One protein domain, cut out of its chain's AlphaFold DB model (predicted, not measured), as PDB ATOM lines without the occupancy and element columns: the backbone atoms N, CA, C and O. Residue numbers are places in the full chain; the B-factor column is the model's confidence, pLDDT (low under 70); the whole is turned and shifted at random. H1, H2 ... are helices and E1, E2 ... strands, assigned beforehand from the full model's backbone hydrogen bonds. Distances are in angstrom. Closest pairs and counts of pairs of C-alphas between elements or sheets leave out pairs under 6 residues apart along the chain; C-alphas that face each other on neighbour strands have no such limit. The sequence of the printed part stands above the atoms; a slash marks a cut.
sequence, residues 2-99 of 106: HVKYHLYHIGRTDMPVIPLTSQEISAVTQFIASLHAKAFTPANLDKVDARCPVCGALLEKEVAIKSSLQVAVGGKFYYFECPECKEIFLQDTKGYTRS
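AT A GLANCE: This is residues 2 to 99 of the 106 residues of an uncharacterized protein of candidate division KSB1 bacterium (UniProt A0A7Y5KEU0). A small head, built on the hairpin of E1 and E2, has H3 by the end of the hairpin where residues 70 and 79 face each other, H4 beside E1, and H5 after H4. From this head H2 reaches out as a long arm, and beyond it a long link folds the chain back to H1, which lies away from the head. The printed part has 98 residues, with five named helices and two named strands in the order H1, H2, H3, E1, E2, H4, H5; the class is mostly helix, and the sheet E1 - E2 is antiparallel. It is loose, with a radius of gyration of the C-alphas of 17.4 A, and elongated, spanning 49 by 30 by 21 A.

HOW THE PARTS SIT: H1, residues 2 to 10, and H2, residues 22 to 39, are apart. H3, residues 61 to 66, is apart from both; its Ala 64 has its C-alpha 6.1 A from that of Tyr 79 in E2, residues 76 to 79, their closest pair. E1, residues 70 to 73, and E2 form a hairpin, antiparallel at 153 degrees, with N 71 and O 78 within hydrogen-bond range at 2.9 A. H4, residues 83 to 91, comes closest to E1 at the C-alphas of Lys 86 and Gln 70, 7.5 A. H4 and H5, residues 93 to 98, are close but not clearly touching, about perpendicular at 78 degrees; their closest C-alphas, of Phe 89 and Tyr 96, are 6.8 A apart. In H1 to H5 every O i to N i+4 pair is within hydrogen-bond range.

IN THESE COORDINATES: H1 begins at C-alpha 2 (46.731, 83.731, 174.338) and is 12.5 A long. H2 is 25.7 A, H3 8.6 A, E1 9.9 A, E2 10.0 A and H4 12.6 A. H5, 8.6 A, ends at C-alpha 98 (50.263, 66.025, 172.693).

THE WHOLE: The C-alphas farthest apart, of Pro 16 and Gly 75, are 49.4 A apart. The links H1 to H2 and H2 to H3 are long; in the latter, residues 50 to 51 pair antiparallel with residues 58 to 59. Residues 2 to 19 and 21 to 27 stand free. The printed part has no cut; pLDDT is under 70 at residues 2 to 15, 17, 33 to 45 and 98 to 99.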
ATOM      1  N   HIS A   2      46.523  82.537 173.497       45.56
ATOM      2  CA  HIS A   2      46.731  83.731 174.338       45.56
ATOM      3  C   HIS A   2      46.950  85.051 173.573       45.56
ATOM      4  O   HIS A   2      46.523  86.096 174.043       45.56
ATOM      5  N   VAL A   3      47.523  85.018 172.362       51.75
ATOM      6  CA  VAL A   3      47.778  86.241 171.566       51.75
ATOM      7  C   VAL A   3      46.479  86.951 171.172       51.75
ATOM      8  O   VAL A   3      46.378  88.163 171.306       51.75
ATOM      9  N   LYS A   4      45.444  86.205 170.754       55.31
ATOM     10  CA  LYS A   4      44.139  86.796 170.405       55.31
ATOM     11  C   LYS A   4      43.436  87.411 171.617       55.31
ATOM     12  O   LYS A   4      42.826  88.460 171.477       55.31
ATOM     13  N   TYR A   5      43.548  86.783 172.788       56.91
ATOM     14  CA  TYR A   5      42.963  87.302 174.026       56.91
ATOM     15  C   TYR A   5      43.686  88.579 174.479       56.91
ATOM     16  O   TYR A   5      43.044  89.562 174.832       56.91
ATOM     17  N   HIS A   6      45.018  88.616 174.372       49.53
ATOM     18  CA  HIS A   6      45.797  89.808 174.706       49.53
ATOM     19  C   HIS A   6      45.500  90.974 173.750       49.53
ATOM     20  O   HIS A   6      45.210  92.074 174.210       49.53
ATOM     21  N   LEU A   7      45.439  90.716 172.437       56.72
ATOM     22  CA  LEU A   7      45.034  91.710 171.433       56.72
ATOM     23  C   LEU A   7      43.593  92.213 171.644       56.72
ATOM     24  O   LEU A   7      43.326  93.392 171.438       56.72
ATOM     25  N   TYR A   8      42.678  91.350 172.100       59.06
ATOM     26  CA  TYR A   8      41.299  91.726 172.436       59.06
ATOM     27  C   TYR A   8      41.215  92.667 173.653       59.06
ATOM     28  O   TYR A   8      40.312  93.499 173.729       59.06
ATOM     29  N   HIS A   9      42.166  92.578 174.590       55.97
ATOM     30  CA  HIS A   9      42.230  93.444 175.772       55.97
ATOM     31  C   HIS A   9      43.036  94.732 175.570       55.97
ATOM     32  O   HIS A   9      42.750  95.705 176.265       55.97
ATOM     33  N   ILE A  10      43.962  94.788 174.607       55.28
ATOM     34  CA  ILE A  10      44.679  96.032 174.260       55.28
ATOM     35  C   ILE A  10      43.695  97.130 173.834       55.28
ATOM     36  O   ILE A  10      43.876  98.280 174.205       55.28
ATOM     37  N   GLY A  11      42.594  96.781 173.157       54.69
ATOM     38  CA  GLY A  11      41.535  97.741 172.820       54.69
ATOM     39  C   GLY A  11      40.730  98.280 174.016       54.69
ATOM     40  O   GLY A  11      39.903  99.164 173.825       54.69
ATOM     41  N   ARG A  12      40.922  97.742 175.231       55.75
ATOM     42  CA  ARG A  12      40.276  98.199 176.481       55.75
ATOM     43  C   ARG A  12      41.231  98.886 177.445       55.75
ATOM     44  O   ARG A  12      40.779  99.549 178.373       55.75
ATOM     45  N   THR A  13      42.530  98.692 177.274       56.91
ATOM     46  CA  THR A  13      43.525  99.483 177.977       56.91
ATOM     47  C   THR A  13      43.771 100.712 177.118       56.91
ATOM     48  O   THR A  13      44.424 100.591 176.089       56.91
ATOM     49  N   ASP A  14      43.286 101.883 177.530       63.75
ATOM     50  CA  ASP A  14      43.744 103.202 177.049       63.75
ATOM     51  C   ASP A  14      45.241 103.423 177.385       63.75
ATOM     52  O   ASP A  14      45.658 104.465 177.885       63.75
ATOM     53  N   MET A  15      46.082 102.403 177.192       57.88
ATOM     54  CA  MET A  15      47.517 102.519 177.326       57.88
ATOM     55  C   MET A  15      48.004 103.317 176.122       57.88
ATOM     56  O   MET A  15      47.854 102.858 174.985       57.88
ATOM     57  N   PRO A  16      48.579 104.508 176.344       70.12
ATOM     58  CA  PRO A  16      49.177 105.255 175.260       70.12
ATOM     59  C   PRO A  16      50.307 104.419 174.661       70.12
ATOM     60  O   PRO A  16      51.054 103.747 175.378       70.12
ATOM     61  N   VAL A  17      50.447 104.475 173.337       69.25
ATOM     62  CA  VAL A  17      51.651 103.968 172.680       69.25
ATOM     63  C   VAL A  17      52.828 104.708 173.299       69.25
ATOM     64  O   VAL A  17      52.875 105.932 173.229       69.25
ATOM     65  N   ILE A  18      53.748 103.982 173.930       76.88
ATOM     66  CA  ILE A  18      54.980 104.559 174.468       76.88
ATOM     67  C   ILE A  18      55.953 104.662 173.287       76.88
ATOM     68  O   ILE A  18      56.408 103.620 172.802       76.88
ATOM     69  N   PRO A  19      56.247 105.867 172.763       81.38
ATOM     70  CA  PRO A  19      57.165 106.008 171.645       81.38
ATOM     71  C   PRO A  19      58.592 105.821 172.163       81.38
ATOM     72  O   PRO A  19      59.172 106.735 172.740       81.38
ATOM     73  N   LEU A  20      59.153 104.627 171.977       82.62
ATOM     74  CA  LEU A  20      60.549 104.362 172.318       82.62
ATOM     75  C   LEU A  20      61.458 104.795 171.167       82.62
ATOM     76  O   LEU A  20      61.252 104.419 170.010       82.62
ATOM     77  N   THR A  21      62.497 105.553 171.491       92.25
ATOM     78  CA  THR A  21      63.603 105.837 170.577       92.25
ATOM     79  C   THR A  21      64.429 104.574 170.321       92.25
ATOM     80  O   THR A  21      64.464 103.648 171.134       92.25
ATOM     81  N   SER A  22      65.176 104.542 169.214       88.62
ATOM     82  CA  SER A  22      66.095 103.432 168.917       88.62
ATOM     83  C   SER A  22      67.119 103.196 170.036       88.62
ATOM     84  O   SER A  22      67.520 102.059 170.280       88.62
ATOM     85  N   GLN A  23      67.525 104.261 170.738       92.00
ATOM     86  CA  GLN A  23      68.439 104.172 171.874       92.00
ATOM     87  C   GLN A  23      67.782 103.486 173.078       92.00
ATOM     88  O   GLN A  23      68.403 102.617 173.684       92.00
ATOM     89  N   GLU A  24      66.530 103.818 173.396       86.81
ATOM     90  CA  GLU A  24      65.782 103.185 174.490       86.81
ATOM     91  C   GLU A  24      65.477 101.713 174.194       86.81
ATOM     92  O   GLU A  24      65.658 100.866 175.067       86.81
ATOM     93  N   ILE A  25      65.113 101.378 172.951       88.19
ATOM     94  CA  ILE A  25      64.937  99.980 172.519       88.19
ATOM     95  C   ILE A  25      66.243  99.199 172.705       88.19
ATOM     96  O   ILE A  25      66.240  98.092 173.251       88.19
ATOM     97  N   SER A  26      67.369  99.783 172.285       83.94
ATOM     98  CA  SER A  26      68.693  99.179 172.448       83.94
ATOM     99  C   SER A  26      69.047  98.986 173.926       83.94
ATOM    100  O   SER A  26      69.451  97.892 174.319       83.94
ATOM    101  N   ALA A  27      68.812  99.994 174.771       84.00
ATOM    102  CA  ALA A  27      69.091  99.930 176.204       84.00
ATOM    103  C   ALA A  27      68.261  98.851 176.917       84.00
ATOM    104  O   ALA A  27      68.807  98.067 177.693       84.00
ATOM    105  N   VAL A  28      66.962  98.749 176.615       86.12
ATOM    106  CA  VAL A  28      66.094  97.690 177.158       86.12
ATOM    107  C   VAL A  28      66.568  96.313 176.691       86.12
ATOM    108  O   VAL A  28      66.659  95.389 177.497       86.12
ATOM    109  N   THR A  29      66.938  96.179 175.416       78.88
ATOM    110  CA  THR A  29      67.468  94.923 174.862       78.88
ATOM    111  C   THR A  29      68.752  94.497 175.572       78.88
ATOM    112  O   THR A  29      68.882  93.344 175.980       78.88
ATOM    113  N   GLN A  30      69.689  95.427 175.775       76.81
ATOM    114  CA  GLN A  30      70.937  95.175 176.499       76.81
ATOM    115  C   GLN A  30      70.686  94.820 177.966       76.81
ATOM    116  O   GLN A  30      71.319  93.906 178.494       76.81
ATOM    117  N   PHE A  31      69.744  95.498 178.622       78.88
ATOM    118  CA  PHE A  31      69.380  95.206 180.003       78.88
ATOM    119  C   PHE A  31      68.786  93.802 180.142       78.88
ATOM    120  O   PHE A  31      69.255  93.028 180.975       78.88
ATOM    121  N   ILE A  32      67.837  93.427 179.280       74.44
ATOM    122  CA  ILE A  32      67.278  92.069 179.227       74.44
ATOM    123  C   ILE A  32      68.398  91.050 178.985       74.44
ATOM    124  O   ILE A  32      68.513  90.084 179.736       74.44
ATOM    125  N   ALA A  33      69.279  91.293 178.014       68.75
ATOM    126  CA  ALA A  33      70.424  90.424 177.750       68.75
ATOM    127  C   ALA A  33      71.355  90.291 178.969       68.75
ATOM    128  O   ALA A  33      71.871  89.206 179.216       68.75
ATOM    129  N   SER A  34      71.539  91.353 179.758       68.81
ATOM    130  CA  SER A  34      72.337  91.326 180.992       68.81
ATOM    131  C   SER A  34      71.664  90.548 182.127       68.81
ATOM    132  O   SER A  34      72.344  89.836 182.864       68.81
ATOM    133  N   LEU A  35      70.332  90.634 182.243       66.44
ATOM    134  CA  LEU A  35      69.551  89.827 183.182       66.44
ATOM    135  C   LEU A  35      69.650  88.350 182.820       66.44
ATOM    136  O   LEU A  35      69.883  87.530 183.704       66.44
ATOM    137  N   HIS A  36      69.555  88.037 181.524       55.38
ATOM    138  CA  HIS A  36      69.837  86.699 181.030       55.38
ATOM    139  C   HIS A  36      71.276  86.322 181.357       55.38
ATOM    140  O   HIS A  36      71.441  85.420 182.148       55.38
ATOM    141  N   ALA A  37      72.305  87.058 180.934       59.72
ATOM    142  CA  ALA A  37      73.705  86.707 181.203       59.72
ATOM    143  C   ALA A  37      74.039  86.464 182.689       59.72
ATOM    144  O   ALA A  37      74.912  85.652 182.994       59.72
ATOM    145  N   LYS A  38      73.352  87.150 183.610       52.09
ATOM    146  CA  LYS A  38      73.514  86.979 185.059       52.09
ATOM    147  C   LYS A  38      72.753  85.771 185.624       52.09
ATOM    148  O   LYS A  38      73.191  85.217 186.627       52.09
ATOM    149  N   ALA A  39      71.634  85.384 185.015       55.53
ATOM    150  CA  ALA A  39      70.806  84.256 185.444       55.53
ATOM    151  C   ALA A  39      71.138  82.947 184.694       55.53
ATOM    152  O   ALA A  39      71.129  81.880 185.298       55.53
ATOM    153  N   PHE A  40      71.468  83.037 183.404       54.91
ATOM    154  CA  PHE A  40      71.714  81.960 182.447       54.91
ATOM    155  C   PHE A  40      72.627  82.459 181.312       54.91
ATOM    156  O   PHE A  40      72.342  83.450 180.644       54.91
ATOM    157  N   THR A  41      73.739  81.771 181.047       53.44
ATOM    158  CA  THR A  41      74.624  82.094 179.912       53.44
ATOM    159  C   THR A  41      73.805  82.244 178.622       53.44
ATOM    160  O   THR A  41      73.043  81.323 178.315       53.44
ATOM    161  N   PRO A  42      73.923  83.367 177.874       53.47
ATOM    162  CA  PRO A  42      73.164  83.550 176.645       53.47
ATOM    163  C   PRO A  42      73.482  82.383 175.719       53.47
ATOM    164  O   PRO A  42      74.651  82.090 175.463       53.47
ATOM    165  N   ALA A  43      72.437  81.688 175.278       55.69
ATOM    166  CA  ALA A  43      72.599  80.515 174.448       55.69
ATOM    167  C   ALA A  43      73.334  80.931 173.167       55.69
ATOM    168  O   ALA A  43      72.906  81.858 172.472       55.69
ATOM    169  N   ASN A  44      74.471  80.297 172.885       64.62
ATOM    170  CA  ASN A  44      75.194  80.562 171.653       64.62
ATOM    171  C   ASN A  44      74.296  80.087 170.502       64.62
ATOM    172  O   ASN A  44      74.038  78.893 170.381       64.62
ATOM    173  N   LEU A  45      73.776  81.020 169.698       65.50
ATOM    174  CA  LEU A  45      72.794  80.709 168.655       65.50
ATOM    175  C   LEU A  45      73.343  79.757 167.584       65.50
ATOM    176  O   LEU A  45      72.560  79.071 166.936       65.50
ATOM    177  N   ASP A  46      74.665  79.659 167.441       74.06
ATOM    178  CA  ASP A  46      75.310  78.687 166.554       74.06
ATOM    179  C   ASP A  46      75.347  77.271 167.158       74.06
ATOM    180  O   ASP A  46      75.645  76.301 166.463       74.06
ATOM    181  N   LYS A  47      75.060  77.138 168.459       71.31
ATOM    182  CA  LYS A  47      75.117  75.882 169.220       71.31
ATOM    183  C   LYS A  47      73.766  75.409 169.754       71.31
ATOM    184  O   LYS A  47      73.669  74.265 170.193       71.31
ATOM    185  N   VAL A  48      72.727  76.248 169.736       80.06
ATOM    186  CA  VAL A  48      71.391  75.850 170.206       80.06
ATOM    187  C   VAL A  48      70.794  74.767 169.317       80.06
ATOM    188  O   VAL A  48      70.597  74.947 168.119       80.06
ATOM    189  N   ASP A  49      70.454  73.637 169.924       85.12
ATOM    190  CA  ASP A  49      69.953  72.452 169.226       85.12
ATOM    191  C   ASP A  49      68.721  71.832 169.914       85.12
ATOM    192  O   ASP A  49      68.226  70.774 169.509       85.12
ATOM    193  N   ALA A  50      68.204  72.497 170.950       85.25
ATOM    194  CA  ALA A  50      66.963  72.168 171.632       85.25
ATOM    195  C   ALA A  50      66.135  73.411 171.964       85.25
ATOM    196  O   ALA A  50      66.611  74.548 172.007       85.25
ATOM    197  N   ARG A  51      64.854  73.160 172.243       84.56
ATOM    198  CA  ARG A  51      63.902  74.168 172.693       84.56
ATOM    199  C   ARG A  51      63.148  73.667 173.915       84.56
ATOM    200  O   ARG A  51      62.617  72.557 173.893       84.56
ATOM    201  N   CYS A  52      63.059  74.498 174.948       84.56
ATOM    202  CA  CYS A  52      62.274  74.193 176.137       84.56
ATOM    203  C   CYS A  52      60.779  74.152 175.769       84.56
ATOM    204  O   CYS A  52      60.262  75.151 175.259       84.56
ATOM    205  N   PRO A  53      60.050  73.052 176.030       84.62
ATOM    206  CA  PRO A  53      58.637  72.937 175.662       84.62
ATOM    207  C   PRO A  53      57.711  73.819 176.518       84.62
ATOM    208  O   PRO A  53      56.580  74.072 176.112       84.62
ATOM    209  N   VAL A  54      58.178  74.285 177.683       85.38
ATOM    210  CA  VAL A  54      57.383  75.092 178.622       85.38
ATOM    211  C   VAL A  54      57.494  76.583 178.310       85.38
ATOM    212  O   VAL A  54      56.485  77.226 178.035       85.38
ATOM    213  N   CYS A  55      58.711  77.136 178.305       81.19
ATOM    214  CA  CYS A  55      58.938  78.570 178.078       81.19
ATOM    215  C   CYS A  55      59.308  78.921 176.627       81.19
ATOM    216  O   CYS A  55      59.277  80.086 176.242       81.19
ATOM    217  N   GLY A  56      59.657  77.933 175.797       81.88
ATOM    218  CA  GLY A  56      60.049  78.151 174.406       81.88
ATOM    219  C   GLY A  56      61.474  78.675 174.207       81.88
ATOM    220  O   GLY A  56      61.809  78.978 173.060       81.88
ATOM    221  N   ALA A  57      62.285  78.770 175.266       80.00
ATOM    222  CA  ALA A  57      63.686  79.184 175.197       80.00
ATOM    223  C   ALA A  57      64.520  78.219 174.339       80.00
ATOM    224  O   ALA A  57      64.293  77.007 174.366       80.00
ATOM    225  N   LEU A  58      65.473  78.765 173.582       82.81
ATOM    226  CA  LEU A  58      66.478  77.994 172.852       82.81
ATOM    227  C   LEU A  58      67.615  77.634 173.809       82.81
ATOM    228  O   LEU A  58      68.035  78.475 174.602       82.81
ATOM    229  N   LEU A  59      68.098  76.398 173.745       83.62
ATOM    230  CA  LEU A  59      69.138  75.897 174.641       83.62
ATOM    231  C   LEU A  59      70.005  74.834 173.961       83.62
ATOM    232  O   LEU A  59      69.601  74.209 172.979       83.62
ATOM    233  N   GLU A  60      71.197  74.632 174.512       87.00
ATOM    234  CA  GLU A  60      72.144  73.595 174.097       87.00
ATOM    235  C   GLU A  60      71.840  72.301 174.875       87.00
ATOM    236  O   GLU A  60      71.853  72.298 176.114       87.00
ATOM    237  N   LYS A  61      71.578  71.182 174.186       86.44
ATOM    238  CA  LYS A  61      71.268  69.884 174.819       86.44
ATOM    239  C   LYS A  61      72.356  69.452 175.786       86.44
ATOM    240  O   LYS A  61      72.044  68.940 176.857       86.44
ATOM    241  N   GLU A  62      73.622  69.672 175.440       87.12
ATOM    242  CA  GLU A  62      74.755  69.299 176.292       87.12
ATOM    243  C   GLU A  62      74.709  69.983 177.660       87.12
ATOM    244  O   GLU A  62      75.011  69.353 178.675       87.12
ATOM    245  N   VAL A  63      74.304  71.255 177.702       84.56
ATOM    246  CA  VAL A  63      74.165  72.015 178.949       84.56
ATOM    247  C   VAL A  63      73.009  71.453 179.771       84.56
ATOM    248  O   VAL A  63      73.177  71.183 180.958       84.56
ATOM    249  N   ALA A  64      71.865  71.180 179.140       85.75
ATOM    250  CA  ALA A  64      70.725  70.569 179.818       85.75
ATOM    251  C   ALA A  64      71.042  69.161 180.359       85.75
ATOM    252  O   ALA A  64      70.623  68.820 181.465       85.75
ATOM    253  N   ILE A  65      71.820  68.358 179.625       88.31
ATOM    254  CA  ILE A  65      72.286  67.036 180.064       88.31
ATOM    255  C   ILE A  65      73.204  67.173 181.284       88.31
ATOM    256  O   ILE A  65      72.954  66.527 182.303       88.31
ATOM    257  N   LYS A  66      74.229  68.036 181.214       87.62
ATOM    258  CA  LYS A  66      75.173  68.281 182.322       87.62
ATOM    259  C   LYS A  66      74.463  68.779 183.581       87.62
ATOM    260  O   LYS A  66      74.804  68.356 184.681       87.62
ATOM    261  N   SER A  67      73.442  69.615 183.415       85.69
ATOM    262  CA  SER A  67      72.652  70.186 184.511       85.69
ATOM    263  C   SER A  67      71.481  69.303 184.963       85.69
ATOM    264  O   SER A  67      70.686  69.723 185.799       85.69
ATOM    265  N   SER A  68      71.334  68.078 184.439       89.88
ATOM    266  CA  SER A  68      70.212  67.172 184.757       89.88
ATOM    267  C   SER A  68      68.813  67.766 184.488       89.88
ATOM    268  O   SER A  68      67.804  67.354 185.079       89.88
ATOM    269  N   LEU A  69      68.728  68.701 183.541       89.56
ATOM    270  CA  LEU A  69      67.516  69.374 183.073       89.56
ATOM    271  C   LEU A  69      66.935  68.677 181.836       89.56
ATOM    272  O   LEU A  69      66.556  69.314 180.856       89.56
ATOM    273  N   GLN A  70      66.852  67.346 181.880       91.38
ATOM    274  CA  GLN A  70      66.211  66.538 180.843       91.38
ATOM    275  C   GLN A  70      65.263  65.491 181.436       91.38
ATOM    276  O   GLN A  70      65.436  65.064 182.582       91.38
ATOM    277  N   VAL A  71      64.265  65.074 180.655       91.69
ATOM    278  CA  VAL A  71      63.311  64.007 181.007       91.69
ATOM    279  C   VAL A  71      63.018  63.151 179.775       91.69
ATOM    280  O   VAL A  71      62.762  63.676 178.692       91.69
ATOM    281  N   ALA A  72      63.016  61.827 179.947       90.25
ATOM    282  CA  ALA A  72      62.576  60.884 178.924       90.25
ATOM    283  C   ALA A  72      61.085  60.555 179.111       90.25
ATOM    284  O   ALA A  72      60.694  60.026 180.151       90.25
ATOM    285  N   VAL A  73      60.254  60.841 178.105       87.88
ATOM    286  CA  VAL A  73      58.819  60.500 178.100       87.88
ATOM    287  C   VAL A  73      58.452  59.877 176.759       87.88
ATOM    288  O   VAL A  73      58.673  60.476 175.708       87.88
ATOM    289  N   GLY A  74      57.886  58.666 176.782       82.06
ATOM    290  CA  GLY A  74      57.401  57.991 175.570       82.06
ATOM    291  C   GLY A  74      58.480  57.765 174.502       82.06
ATOM    292  O   GLY A  74      58.195  57.885 173.316       82.06
ATOM    293  N   GLY A  75      59.726  57.508 174.917       84.25
ATOM    294  CA  GLY A  75      60.863  57.297 174.011       84.25
ATOM    295  C   GLY A  75      61.477  58.573 173.421       84.25
ATOM    296  O   GLY A  75      62.385  58.475 172.602       84.25
ATOM    297  N   LYS A  76      61.019  59.766 173.831       85.56
ATOM    298  CA  LYS A  76      61.604  61.059 173.442       85.56
ATOM    299  C   LYS A  76      62.236  61.760 174.641       85.56
ATOM    300  O   LYS A  76      61.687  61.721 175.742       85.56
ATOM    301  N   PHE A  77      63.365  62.424 174.406       89.19
ATOM    302  CA  PHE A  77      64.009  63.290 175.389       89.19
ATOM    303  C   PHE A  77      63.507  64.725 175.242       89.19
ATOM    304  O   PHE A  77      63.503  65.285 174.147       89.19
ATOM    305  N   TYR A  78      63.101  65.304 176.365       89.62
ATOM    306  CA  TYR A  78      62.735  66.707 176.496       89.62
ATOM    307  C   TYR A  78      63.792  67.408 177.339       89.62
ATOM    308  O   TYR A  78      64.219  66.872 178.362       89.62
ATOM    309  N   TYR A  79      64.194  68.598 176.899       90.56
ATOM    310  CA  TYR A  79      65.241  69.397 177.524       90.56
ATOM    311  C   TYR A  79      64.649  70.708 178.041       90.56
ATOM    312  O   TYR A  79      63.766  71.285 177.402       90.56
ATOM    313  N   PHE A  80      65.133  71.169 179.190       88.81
ATOM    314  CA  PHE A  80      64.602  72.328 179.900       88.81
ATOM    315  C   PHE A  80      65.702  73.351 180.153       88.81
ATOM    316  O   PHE A  80      66.860  72.998 180.353       88.81
ATOM    317  N   GLU A  81      65.316  74.623 180.134       84.12
ATOM    318  CA  GLU A  81      66.233  75.729 180.413       84.12
ATOM    319  C   GLU A  81      66.460  75.906 181.923       84.12
ATOM    320  O   GLU A  81      67.590  76.135 182.344       84.12
ATOM    321  N   CYS A  82      65.431  75.661 182.743       84.88
ATOM    322  CA  CYS A  82      65.513  75.757 184.198       84.88
ATOM    323  C   CYS A  82      64.770  74.611 184.926       84.88
ATOM    324  O   CYS A  82      63.938  73.920 184.318       84.88
ATOM    325  N   PRO A  83      65.043  74.399 186.234       88.19
ATOM    326  CA  PRO A  83      64.357  73.394 187.052       88.19
ATOM    327  C   PRO A  83      62.839  73.594 187.111       88.19
ATOM    328  O   PRO A  83      62.093  72.633 186.946       88.19
ATOM    329  N   GLU A  84      62.380  74.841 187.232       89.06
ATOM    330  CA  GLU A  84      60.951  75.170 187.312       89.06
ATOM    331  C   GLU A  84      60.202  74.727 186.043       89.06
ATOM    332  O   GLU A  84      59.129  74.126 186.118       89.06
ATOM    333  N   CYS A  85      60.798  74.925 184.859       86.62
ATOM    334  CA  CYS A  85      60.235  74.428 183.600       86.62
ATOM    335  C   CYS A  85      60.114  72.898 183.589       86.62
ATOM    336  O   CYS A  85      59.128  72.359 183.085       86.62
ATOM    337  N   LYS A  86      61.099  72.183 184.142       89.19
ATOM    338  CA  LYS A  86      61.055  70.719 184.252       89.19
ATOM    339  C   LYS A  86      59.924  70.274 185.182       89.19
ATOM    340  O   LYS A  86      59.207  69.335 184.846       89.19
ATOM    341  N   GLU A  87      59.736  70.940 186.316       91.06
ATOM    342  CA  GLU A  87      58.669  70.626 187.274       91.06
ATOM    343  C   GLU A  87      57.275  70.855 186.680       91.06
ATOM    344  O   GLU A  87      56.430  69.961 186.746       91.06
ATOM    345  N   ILE A  88      57.056  71.993 186.014       88.00
ATOM    346  CA  ILE A  88      55.795  72.298 185.318       88.00
ATOM    347  C   ILE A  88      55.496  71.236 184.251       88.00
ATOM    348  O   ILE A  88      54.371  70.746 184.140       88.00
ATOM    349  N   PHE A  89      56.511  70.831 183.483       88.69
ATOM    350  CA  PHE A  89      56.351  69.777 182.486       88.69
ATOM    351  C   PHE A  89      55.979  68.433 183.117       88.69
ATOM    352  O   PHE A  89      55.157  67.710 182.562       88.69
ATOM    353  N   LEU A  90      56.564  68.084 184.266       87.88
ATOM    354  CA  LEU A  90      56.250  66.840 184.971       87.88
ATOM    355  C   LEU A  90      54.814  66.824 185.518       87.88
ATOM    356  O   LEU A  90      54.193  65.761 185.528       87.88
ATOM    357  N   GLN A  91      54.272  67.982 185.905       90.00
ATOM    358  CA  GLN A  91      52.888  68.122 186.370       90.00
ATOM    359  C   GLN A  91      51.854  67.890 185.255       90.00
ATOM    360  O   GLN A  91      50.831  67.254 185.509       90.00
ATOM    361  N   ASP A  92      52.123  68.338 184.021       85.50
ATOM    362  CA  ASP A  92      51.247  68.108 182.859       85.50
ATOM    363  C   ASP A  92      52.003  67.568 181.634       85.50
ATOM    364  O   ASP A  92      51.999  68.125 180.533       85.50
ATOM    365  N   THR A  93      52.639  66.410 181.807       82.50
ATOM    366  CA  THR A  93      53.387  65.749 180.722       82.50
ATOM    367  C   THR A  93      52.526  65.487 179.485       82.50
ATOM    368  O   THR A  93      53.016  65.557 178.356       82.50
ATOM    369  N   LYS A  94      51.230  65.199 179.650       80.50
ATOM    370  CA  LYS A  94      50.318  64.918 178.528       80.50
ATOM    371  C   LYS A  94      50.002  66.176 177.718       80.50
ATOM    372  O   LYS A  94      49.945  66.084 176.491       80.50
ATOM    373  N   GLY A  95      49.833  67.332 178.359       81.38
ATOM    374  CA  GLY A  95      49.601  68.606 177.676       81.38
ATOM    375  C   GLY A  95      50.757  68.993 176.751       81.38
ATOM    376  O   GLY A  95      50.538  69.310 175.577       81.38
ATOM    377  N   TYR A  96      51.994  68.867 177.237       78.12
ATOM    378  CA  TYR A  96      53.193  69.243 176.480       78.12
ATOM    379  C   TYR A  96      53.640  68.208 175.440       78.12
ATOM    380  O   TYR A  96      54.300  68.570 174.469       78.12
ATOM    381  N   THR A  97      53.277  66.931 175.598       73.19
ATOM    382  CA  THR A  97      53.625  65.870 174.629       73.19
ATOM    383  C   THR A  97      52.611  65.731 173.487       73.19
ATOM    384  O   THR A  97      52.964  65.238 172.416       73.19
ATOM    385  N   ARG A  98      51.352  66.161 173.682       64.19
ATOM    386  CA  ARG A  98      50.263  66.025 172.693       64.19
ATOM    387  C   ARG A  98      50.231  67.150 171.662       64.19
ATOM    388  O   ARG A  98      49.828  66.931 170.522       64.19
ATOM    389  N   SER A  99      50.657  68.349 172.050       53.22
ATOM    390  CA  SER A  99      50.896  69.436 171.108       53.22
ATOM    391  C   SER A  99      52.296  69.232 170.542       53.22
ATOM    392  O   SER A  99      53.257  69.329 171.295       53.22
TER     393      SER A  99